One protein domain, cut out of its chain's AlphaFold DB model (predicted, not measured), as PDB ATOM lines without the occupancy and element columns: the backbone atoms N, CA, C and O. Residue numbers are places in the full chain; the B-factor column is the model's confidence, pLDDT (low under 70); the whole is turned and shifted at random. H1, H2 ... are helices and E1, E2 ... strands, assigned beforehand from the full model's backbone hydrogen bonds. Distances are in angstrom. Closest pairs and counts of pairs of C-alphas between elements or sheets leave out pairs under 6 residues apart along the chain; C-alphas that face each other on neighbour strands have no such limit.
ATOM      1  N   CYS A 580     -34.630  22.468 -23.389       88.25
ATOM      2  CA  CYS A 580     -34.740  23.911 -23.324       88.25
ATOM      3  C   CYS A 580     -34.295  24.530 -24.651       88.25
ATOM      4  O   CYS A 580     -33.398  24.015 -25.328       88.25
ATOM      5  N   LYS A 581     -34.939  25.643 -25.010       89.25
ATOM      6  CA  LYS A 581     -34.521  26.526 -26.102       89.25
ATOM      7  C   LYS A 581     -33.778  27.683 -25.464       89.25
ATOM      8  O   LYS A 581     -34.345  28.412 -24.644       89.25
ATOM      9  N   THR A 582     -32.520  27.844 -25.815       90.75
ATOM     10  CA  THR A 582     -31.676  28.946 -25.363       90.75
ATOM     11  C   THR A 582     -31.341  29.840 -26.543       90.75
ATOM     12  O   THR A 582     -31.491  29.442 -27.699       90.75
ATOM     13  N   ARG A 583     -30.907  31.065 -26.259       89.12
ATOM     14  CA  ARG A 583     -30.373  31.986 -27.258       89.12
ATOM     15  C   ARG A 583     -29.079  32.610 -26.765       89.12
ATOM     16  O   ARG A 583     -28.972  32.953 -25.590       89.12
ATOM     17  N   LYS A 584     -28.122  32.816 -27.658       89.12
ATOM     18  CA  LYS A 584     -26.867  33.515 -27.371       89.12
ATOM     19  C   LYS A 584     -26.781  34.777 -28.229       89.12
ATOM     20  O   LYS A 584     -27.147  34.691 -29.400       89.12
ATOM     21  N   PRO A 585     -26.332  35.927 -27.691       87.44
ATOM     22  CA  PRO A 585     -26.118  37.113 -28.506       87.44
ATOM     23  C   PRO A 585     -25.094  36.784 -29.588       87.44
ATOM     24  O   PRO A 585     -23.980  36.348 -29.285       87.44
ATOM     25  N   SER A 586     -25.476  36.988 -30.838       86.31
ATOM     26  CA  SER A 586     -24.609  36.831 -31.996       86.31
ATOM     27  C   SER A 586     -24.637  38.105 -32.830       86.31
ATOM     28  O   SER A 586     -25.306  39.087 -32.503       86.31
ATOM     29  N   ARG A 587     -23.858  38.132 -33.905       84.19
ATOM     30  CA  ARG A 587     -23.861  39.241 -34.854       84.19
ATOM     31  C   ARG A 587     -23.935  38.639 -36.235       84.19
ATOM     32  O   ARG A 587     -23.110  37.789 -36.557       84.19
ATOM     33  N   LYS A 588     -24.906  39.065 -37.038       81.75
ATOM     34  CA  LYS A 588     -25.165  38.472 -38.346       81.75
ATOM     35  C   LYS A 588     -24.118  38.936 -39.359       81.75
ATOM     36  O   LYS A 588     -24.326  39.869 -40.132       81.75
ATOM     37  N   THR A 589     -22.949  38.307 -39.280       82.44
ATOM     38  CA  THR A 589     -21.773  38.533 -40.126       82.44
ATOM     39  C   THR A 589     -21.611  37.440 -41.177       82.44
ATOM     40  O   THR A 589     -20.491  37.177 -41.610       82.44
ATOM     41  N   ASP A 590     -22.702  36.793 -41.578       79.44
ATOM     42  CA  ASP A 590     -22.676  35.756 -42.605       79.44
ATOM     43  C   ASP A 590     -22.248  36.326 -43.960       79.44
ATOM     44  O   ASP A 590     -22.530  37.484 -44.297       79.44
ATOM     45  N   ALA A 591     -21.568  35.492 -44.745       76.69
ATOM     46  CA  ALA A 591     -21.308  35.786 -46.143       76.69
ATOM     47  C   ALA A 591     -22.626  35.714 -46.928       76.69
ATOM     48  O   ALA A 591     -23.352  34.725 -46.844       76.69
ATOM     49  N   VAL A 592     -22.905  36.756 -47.704       73.44
ATOM     50  CA  VAL A 592     -23.972  36.769 -48.718       73.44
ATOM     51  C   VAL A 592     -23.324  36.820 -50.101       73.44
ATOM     52  O   VAL A 592     -22.121  37.066 -50.198       73.44
ATOM     53  N   ILE A 593     -24.093  36.596 -51.173       71.75
ATOM     54  CA  ILE A 593     -23.570  36.514 -52.560       71.75
ATOM     55  C   ILE A 593     -22.612  37.672 -52.911       71.75
ATOM     56  O   ILE A 593     -21.598  37.449 -53.570       71.75
ATOM     57  N   SER A 594     -22.886  38.885 -52.418       72.25
ATOM     58  CA  SER A 594     -21.968  40.026 -52.483       72.25
ATOM     59  C   SER A 594     -21.639  40.553 -51.083       72.25
ATOM     60  O   SER A 594     -22.371  41.359 -50.510       72.25
ATOM     61  N   GLY A 595     -20.517  40.104 -50.517       79.75
ATOM     62  CA  GLY A 595     -19.988  40.633 -49.259       79.75
ATOM     63  C   GLY A 595     -20.606  40.004 -48.009       79.75
ATOM     64  O   GLY A 595     -20.432  38.812 -47.759       79.75
ATOM     65  N   ASN A 596     -21.230  40.815 -47.153       84.75
ATOM     66  CA  ASN A 596     -21.589  40.424 -45.789       84.75
ATOM     67  C   ASN A 596     -22.957  40.975 -45.359       84.75
ATOM     68  O   ASN A 596     -23.247  42.148 -45.594       84.75
ATOM     69  N   ALA A 597     -23.761  40.181 -44.644       81.94
ATOM     70  CA  ALA A 597     -25.096  40.579 -44.178       81.94
ATOM     71  C   ALA A 597     -25.114  41.919 -43.397       81.94
ATOM     72  O   ALA A 597     -26.053  42.709 -43.535       81.94
ATOM     73  N   THR A 598     -24.040  42.254 -42.669       85.50
ATOM     74  CA  THR A 598     -23.884  43.552 -41.973       85.50
ATOM     75  C   THR A 598     -23.885  44.791 -42.879       85.50
ATOM     76  O   THR A 598     -24.037  45.908 -42.378       85.50
ATOM     77  N   GLN A 599     -23.714  44.640 -44.195       85.75
ATOM     78  CA  GLN A 599     -23.788  45.739 -45.165       85.75
ATOM     79  C   GLN A 599     -25.244  46.097 -45.508       85.75
ATOM     80  O   GLN A 599     -25.548  47.269 -45.736       85.75
ATOM     81  N   TYR A 600     -26.134  45.105 -45.466       87.56
ATOM     82  CA  TYR A 600     -27.551  45.207 -45.823       87.56
ATOM     83  C   TYR A 600     -28.436  45.515 -44.605       87.56
ATOM     84  O   TYR A 600     -29.423  46.245 -44.721       87.56
ATOM     85  N   LEU A 601     -28.064  45.004 -43.427       87.19
ATOM     86  CA  LEU A 601     -28.841  45.127 -42.190       87.19
ATOM     87  C   LEU A 601     -28.734  46.504 -41.524       87.19
ATOM     88  O   LEU A 601     -27.636  47.026 -41.307       87.19
ATOM     89  N   SER A 602     -29.871  47.070 -41.118       85.88
ATOM     90  CA  SER A 602     -29.939  48.288 -40.298       85.88
ATOM     91  C   SER A 602     -29.358  48.052 -38.900       85.88
ATOM     92  O   SER A 602     -28.526  48.836 -38.447       85.88
ATOM     93  N   ASN A 603     -29.695  46.918 -38.275       86.06
ATOM     94  CA  ASN A 603     -29.066  46.421 -37.052       86.06
ATOM     95  C   ASN A 603     -28.576  44.961 -37.232       86.06
ATOM     96  O   ASN A 603     -29.409  44.063 -37.398       86.06
ATOM     97  N   PRO A 604     -27.251  44.703 -37.186       85.31
ATOM     98  CA  PRO A 604     -26.677  43.368 -37.345       85.31
ATOM     99  C   PRO A 604     -26.673  42.509 -36.069       85.31
ATOM    100  O   PRO A 604     -26.270  41.350 -36.143       85.31
ATOM    101  N   ASP A 605     -27.059  43.040 -34.909       88.50
ATOM    102  CA  ASP A 605     -27.083  42.282 -33.652       88.50
ATOM    103  C   ASP A 605     -28.185  41.215 -33.720       88.50
ATOM    104  O   ASP A 605     -29.322  41.524 -34.073       88.50
ATOM    105  N   SER A 606     -27.854  39.960 -33.429       86.31
ATOM    106  CA  SER A 606     -28.674  38.773 -33.716       86.31
ATOM    107  C   SER A 606     -28.685  37.810 -32.522       86.31
ATOM    108  O   SER A 606     -28.078  38.078 -31.481       86.31
ATOM    109  N   TRP A 607     -29.399  36.693 -32.656       84.06
ATOM    110  CA  TRP A 607     -29.479  35.650 -31.642       84.06
ATOM    111  C   TRP A 607     -29.342  34.261 -32.264       84.06
ATOM    112  O   TRP A 607     -30.176  33.857 -33.072       84.06
ATOM    113  N   ASP A 608     -28.339  33.501 -31.829       83.06
ATOM    114  CA  ASP A 608     -28.195  32.094 -32.206       83.06
ATOM    115  C   ASP A 608     -29.005  31.242 -31.228       83.06
ATOM    116  O   ASP A 608     -28.803  31.339 -30.014       83.06
ATOM    117  N   PHE A 609     -29.922  30.418 -31.738       84.50
ATOM    118  CA  PHE A 609     -30.789  29.573 -30.918       84.50
ATOM    119  C   PHE A 609     -30.244  28.151 -30.819       84.50
ATOM    120  O   PHE A 609     -29.888  27.540 -31.827       84.50
ATOM    121  N   PHE A 610     -30.239  27.598 -29.606       85.06
ATOM    122  CA  PHE A 610     -29.793  26.234 -29.345       85.06
ATOM    123  C   PHE A 610     -30.899  25.431 -28.667       85.06
ATOM    124  O   PHE A 610     -31.630  25.931 -27.811       85.06
ATOM    125  N   TYR A 611     -30.985  24.158 -29.037       85.31
ATOM    126  CA  TYR A 611     -31.862  23.180 -28.407       85.31
ATOM    127  C   TYR A 611     -31.008  22.224 -27.593       85.31
ATOM    128  O   TYR A 611     -30.176  21.502 -28.144       85.31
ATOM    129  N   LYS A 612     -31.187  22.239 -26.275       84.62
ATOM    130  CA  LYS A 612     -30.373  21.451 -25.349       84.62
ATOM    131  C   LYS A 612     -31.252  20.489 -24.571       84.62
ATOM    132  O   LYS A 612     -32.305  20.875 -24.067       84.62
ATOM    133  N   ARG A 613     -30.813  19.235 -24.468       83.25
ATOM    134  CA  ARG A 613     -31.440  18.248 -23.584       83.25
ATOM    135  C   ARG A 613     -31.277  18.706 -22.135       83.25
ATOM    136  O   ARG A 613     -30.198  19.145 -21.750       83.25
ATOM    137  N   CYS A 614     -32.336  18.557 -21.355       82.81
ATOM    138  CA  CYS A 614     -32.286  18.693 -19.911       82.81
ATOM    139  C   CYS A 614     -32.183  17.312 -19.264       82.81
ATOM    140  O   CYS A 614     -32.827  16.358 -19.712       82.81
ATOM    141  N   ASP A 615     -31.404  17.220 -18.191       76.62
ATOM    142  CA  ASP A 615     -31.444  16.068 -17.295       76.62
ATOM    143  C   ASP A 615     -32.753  16.091 -16.491       76.62
ATOM    144  O   ASP A 615     -33.341  17.155 -16.287       76.62
ATOM    145  N   ASP A 616     -33.230  14.933 -16.022       64.56
ATOM    146  CA  ASP A 616     -34.629  14.763 -15.585       64.56
ATOM    147  C   ASP A 616     -35.098  15.745 -14.489       64.56
ATOM    148  O   ASP A 616     -36.288  16.080 -14.440       64.56
ATOM    149  N   ASN A 617     -34.166  16.253 -13.671       61.25
ATOM    150  CA  ASN A 617     -34.371  17.299 -12.657       61.25
ATOM    151  C   ASN A 617     -33.341  18.455 -12.734       61.25
ATOM    152  O   ASN A 617     -33.183  19.196 -11.765       61.25
ATOM    153  N   GLY A 618     -32.599  18.590 -13.838       69.56
ATOM    154  CA  GLY A 618     -31.564  19.617 -14.000       69.56
ATOM    155  C   GLY A 618     -32.110  20.946 -14.547       69.56
ATOM    156  O   GLY A 618     -33.052  20.924 -15.344       69.56
ATOM    157  N   PRO A 619     -31.529  22.106 -14.175       81.38
ATOM    158  CA  PRO A 619     -31.789  23.363 -14.874       81.38
ATOM    159  C   PRO A 619     -31.242  23.301 -16.307       81.38
ATOM    160  O   PRO A 619     -30.329  22.525 -16.600       81.38
ATOM    161  N   CYS A 620     -31.759  24.150 -17.196       85.25
ATOM    162  CA  CYS A 620     -31.279  24.225 -18.574       85.25
ATOM    163  C   CYS A 620     -29.753  24.477 -18.637       85.25
ATOM    164  O   CYS A 620     -29.284  25.452 -18.039       85.25
ATOM    165  N   PRO A 621     -28.965  23.653 -19.361       87.25
ATOM    166  CA  PRO A 621     -27.506  23.779 -19.401       87.25
ATOM    167  C   PRO A 621     -27.045  24.973 -20.263       87.25
ATOM    168  O   PRO A 621     -26.664  24.821 -21.428       87.25
ATOM    169  N   ILE A 622     -27.073  26.175 -19.684       87.50
ATOM    170  CA  ILE A 622     -26.602  27.423 -20.307       87.50
ATOM    171  C   ILE A 622     -25.115  27.701 -20.054       87.50
ATOM    172  O   ILE A 622     -24.615  27.574 -18.939       87.50
ATOM    173  N   ASP A 623     -24.429  28.193 -21.083       85.69
ATOM    174  CA  ASP A 623     -23.146  28.883 -20.983       85.69
ATOM    175  C   ASP A 623     -23.396  30.372 -20.683       85.69
ATOM    176  O   ASP A 623     -23.245  31.261 -21.531       85.69
ATOM    177  N   ALA A 624     -23.817  30.636 -19.441       81.00
ATOM    178  CA  ALA A 624     -24.103  31.983 -18.948       81.00
ATOM    179  C   ALA A 624     -22.879  32.918 -19.016       81.00
ATOM    180  O   ALA A 624     -23.040  34.127 -19.185       81.00
ATOM    181  N   ALA A 625     -21.658  32.372 -18.938       83.19
ATOM    182  CA  ALA A 625     -20.418  33.138 -19.084       83.19
ATOM    183  C   ALA A 625     -20.271  33.741 -20.491       83.19
ATOM    184  O   ALA A 625     -19.668  34.800 -20.653       83.19
ATOM    185  N   SER A 626     -20.874  33.105 -21.497       80.25
ATOM    186  CA  SER A 626     -20.932  33.604 -22.871       80.25
ATOM    187  C   SER A 626     -22.166  34.458 -23.200       80.25
ATOM    188  O   SER A 626     -22.393  34.785 -24.366       80.25
ATOM    189  N   GLY A 627     -22.968  34.813 -22.190       84.88
ATOM    190  CA  GLY A 627     -24.195  35.598 -22.348       84.88
ATOM    191  C   GLY A 627     -25.410  34.798 -22.828       84.88
ATOM    192  O   GLY A 627     -26.410  35.405 -23.207       84.88
ATOM    193  N   GLU A 628     -25.350  33.463 -22.825       90.50
ATOM    194  CA  GLU A 628     -26.474  32.612 -23.224       90.50
ATOM    195  C   GLU A 628     -27.661  32.738 -22.248       90.50
ATOM    196  O   GLU A 628     -27.509  32.642 -21.029       90.50
ATOM    197  N   GLN A 629     -28.857  32.943 -22.799       90.50
ATOM    198  CA  GLN A 629     -30.114  33.158 -22.083       90.50
ATOM    199  C   GLN A 629     -31.099  32.021 -22.361       90.50
ATOM    200  O   GLN A 629     -31.186  31.511 -23.479       90.50
ATOM    201  N   ILE A 630     -31.909  31.669 -21.366       88.56
ATOM    202  CA  ILE A 630     -33.032  30.742 -21.539       88.56
ATOM    203  C   ILE A 630     -34.187  31.485 -22.232       88.56
ATOM    204  O   ILE A 630     -34.611  32.540 -21.767       88.56
ATOM    205  N   VAL A 631     -34.707  30.926 -23.329       86.88
ATOM    206  CA  VAL A 631     -35.929  31.397 -24.017       86.88
ATOM    207  C   VAL A 631     -37.121  30.547 -23.593       86.88
ATOM    208  O   VAL A 631     -38.192  31.052 -23.271       86.88
ATOM    209  N   THR A 632     -36.914  29.234 -23.566       86.19
ATOM    210  CA  THR A 632     -37.830  28.240 -23.023       86.19
ATOM    211  C   THR A 632     -37.034  27.358 -22.080       86.19
ATOM    212  O   THR A 632     -36.105  26.689 -22.524       86.19
ATOM    213  N   ASP A 633     -37.402  27.358 -20.802       85.75
ATOM    214  CA  ASP A 633     -36.800  26.478 -19.798       85.75
ATOM    215  C   ASP A 633     -37.230  25.013 -19.999       85.75
ATOM    216  O   ASP A 633     -38.123  24.725 -20.796       85.75
ATOM    217  N   CYS A 634     -36.585  24.091 -19.288       86.00
ATOM    218  CA  CYS A 634     -36.709  22.643 -19.434       86.00
ATOM    219  C   CYS A 634     -38.153  22.121 -19.392       86.00
ATOM    220  O   CYS A 634     -38.717  21.857 -18.328       86.00
ATOM    221  N   ARG A 635     -38.732  21.885 -20.574       80.88
ATOM    222  CA  ARG A 635     -40.073  21.312 -20.741       80.88
ATOM    223  C   ARG A 635     -40.147  20.416 -21.969       80.88
ATOM    224  O   ARG A 635     -39.178  20.246 -22.704       80.88
ATOM    225  N   VAL A 636     -41.321  19.840 -22.197       77.69
ATOM    226  CA  VAL A 636     -41.652  19.231 -23.487       77.69
ATOM    227  C   VAL A 636     -41.868  20.367 -24.480       77.69
ATOM    228  O   VAL A 636     -42.805  21.150 -24.321       77.69
ATOM    229  N   ILE A 637     -40.981  20.496 -25.462       70.50
ATOM    230  CA  ILE A 637     -41.073  21.520 -26.508       70.50
ATOM    231  C   ILE A 637     -41.634  20.915 -27.795       70.50
ATOM    232  O   ILE A 637     -41.331  19.775 -28.137       70.50
ATOM    233  N   ASN A 638     -42.457  21.684 -28.508       70.50
ATOM    234  CA  ASN A 638     -43.024  21.298 -29.796       70.50
ATOM    235  C   ASN A 638     -42.882  22.463 -30.781       70.50
ATOM    236  O   ASN A 638     -43.775  23.298 -30.901       70.50
TER     237      ASN A 638
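Overview. This is residues 580 to 638 of the 839 residues of the protein "Conjugal transfer protein TraN" of Desulfuromonadales bacterium (UniProt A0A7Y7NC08). The domain is a long, narrow ribbon of two antiparallel strands, E1 and E2, with a loop bearing the one-turn helix H1 beyond one end and a third strand, E3, added beside the first half of E1 toward the other end. The long unnamed stretch of residues 614 to 628 goes out past that other end and then folds back to the beginning of E3. The printed part has 59 residues, with one named helix and three named strands in the order E1, H1, E2, E3; the sheet runs E2, E1, E3 and is antiparallel throughout. The class is mostly strand, though under half of the residues, 28 of 59, are in named elements. The whole is loose, with a radius of gyration of the C-alphas of 14.8 A, and elongated, spanning 47 by 26 by 16 A.

Along the chain. E1, residues 580 to 587, begins at C-alpha 580 at (-34.740, 23.911, -23.324) and measures 22.1 A from first to last C-alpha. H1 is residues 597 to 600, 5.5 A long, with C-alpha 597 at (-25.096, 40.579, -44.178). E2, residues 605 to 613, is the longest strand at 26.4 A. E3, residues 629 to 635, measures 15.5 A and ends at C-alpha 635 at (-40.073, 21.312, -20.741).

Arrangement. E1 is the inner strand of the sheet, and E2 and E3 are its edge strands. E1 and E2 are antiparallel, with 153 degrees between their directions. The C-alphas of Arg 583 and Phe 609 face each other at 4.4 A. N 582 and O 610 are within hydrogen-bond range at 2.9 A, as are N 606 and O 586 at 2.8 A. E1 and E3 are antiparallel at 163 degrees. The C-alphas of Thr 582 and Ile 630 face each other at 4.4 A, and N 583 and O 629 are within hydrogen-bond range at 2.8 A. E2 and E3 are apart, but only just, with their closest C-alphas 8.0 A from each other. H1 is not on the sheet, with 3 pairs of C-alphas within 10 A, and it is apart from E3. With 4 residues H1 is too short for an O i to N i+4 pair; its one O i to N i+3 pair is within range.

Size, cuts and confidence. The two C-alphas farthest apart are those of Ser 594 and Asn 617, at 47.5 A. The first and last printed C-alphas, of Cys 580 and Asn 638, are 10.8 A apart. The printed part has no cut. The link from H1 to E2 is tight, that from E1 to H1 is short, and that from E2 to E3, with 15 residues, is long. The mean pLDDT of the printed part is 82.7, and residues 616 to 618 are under 70.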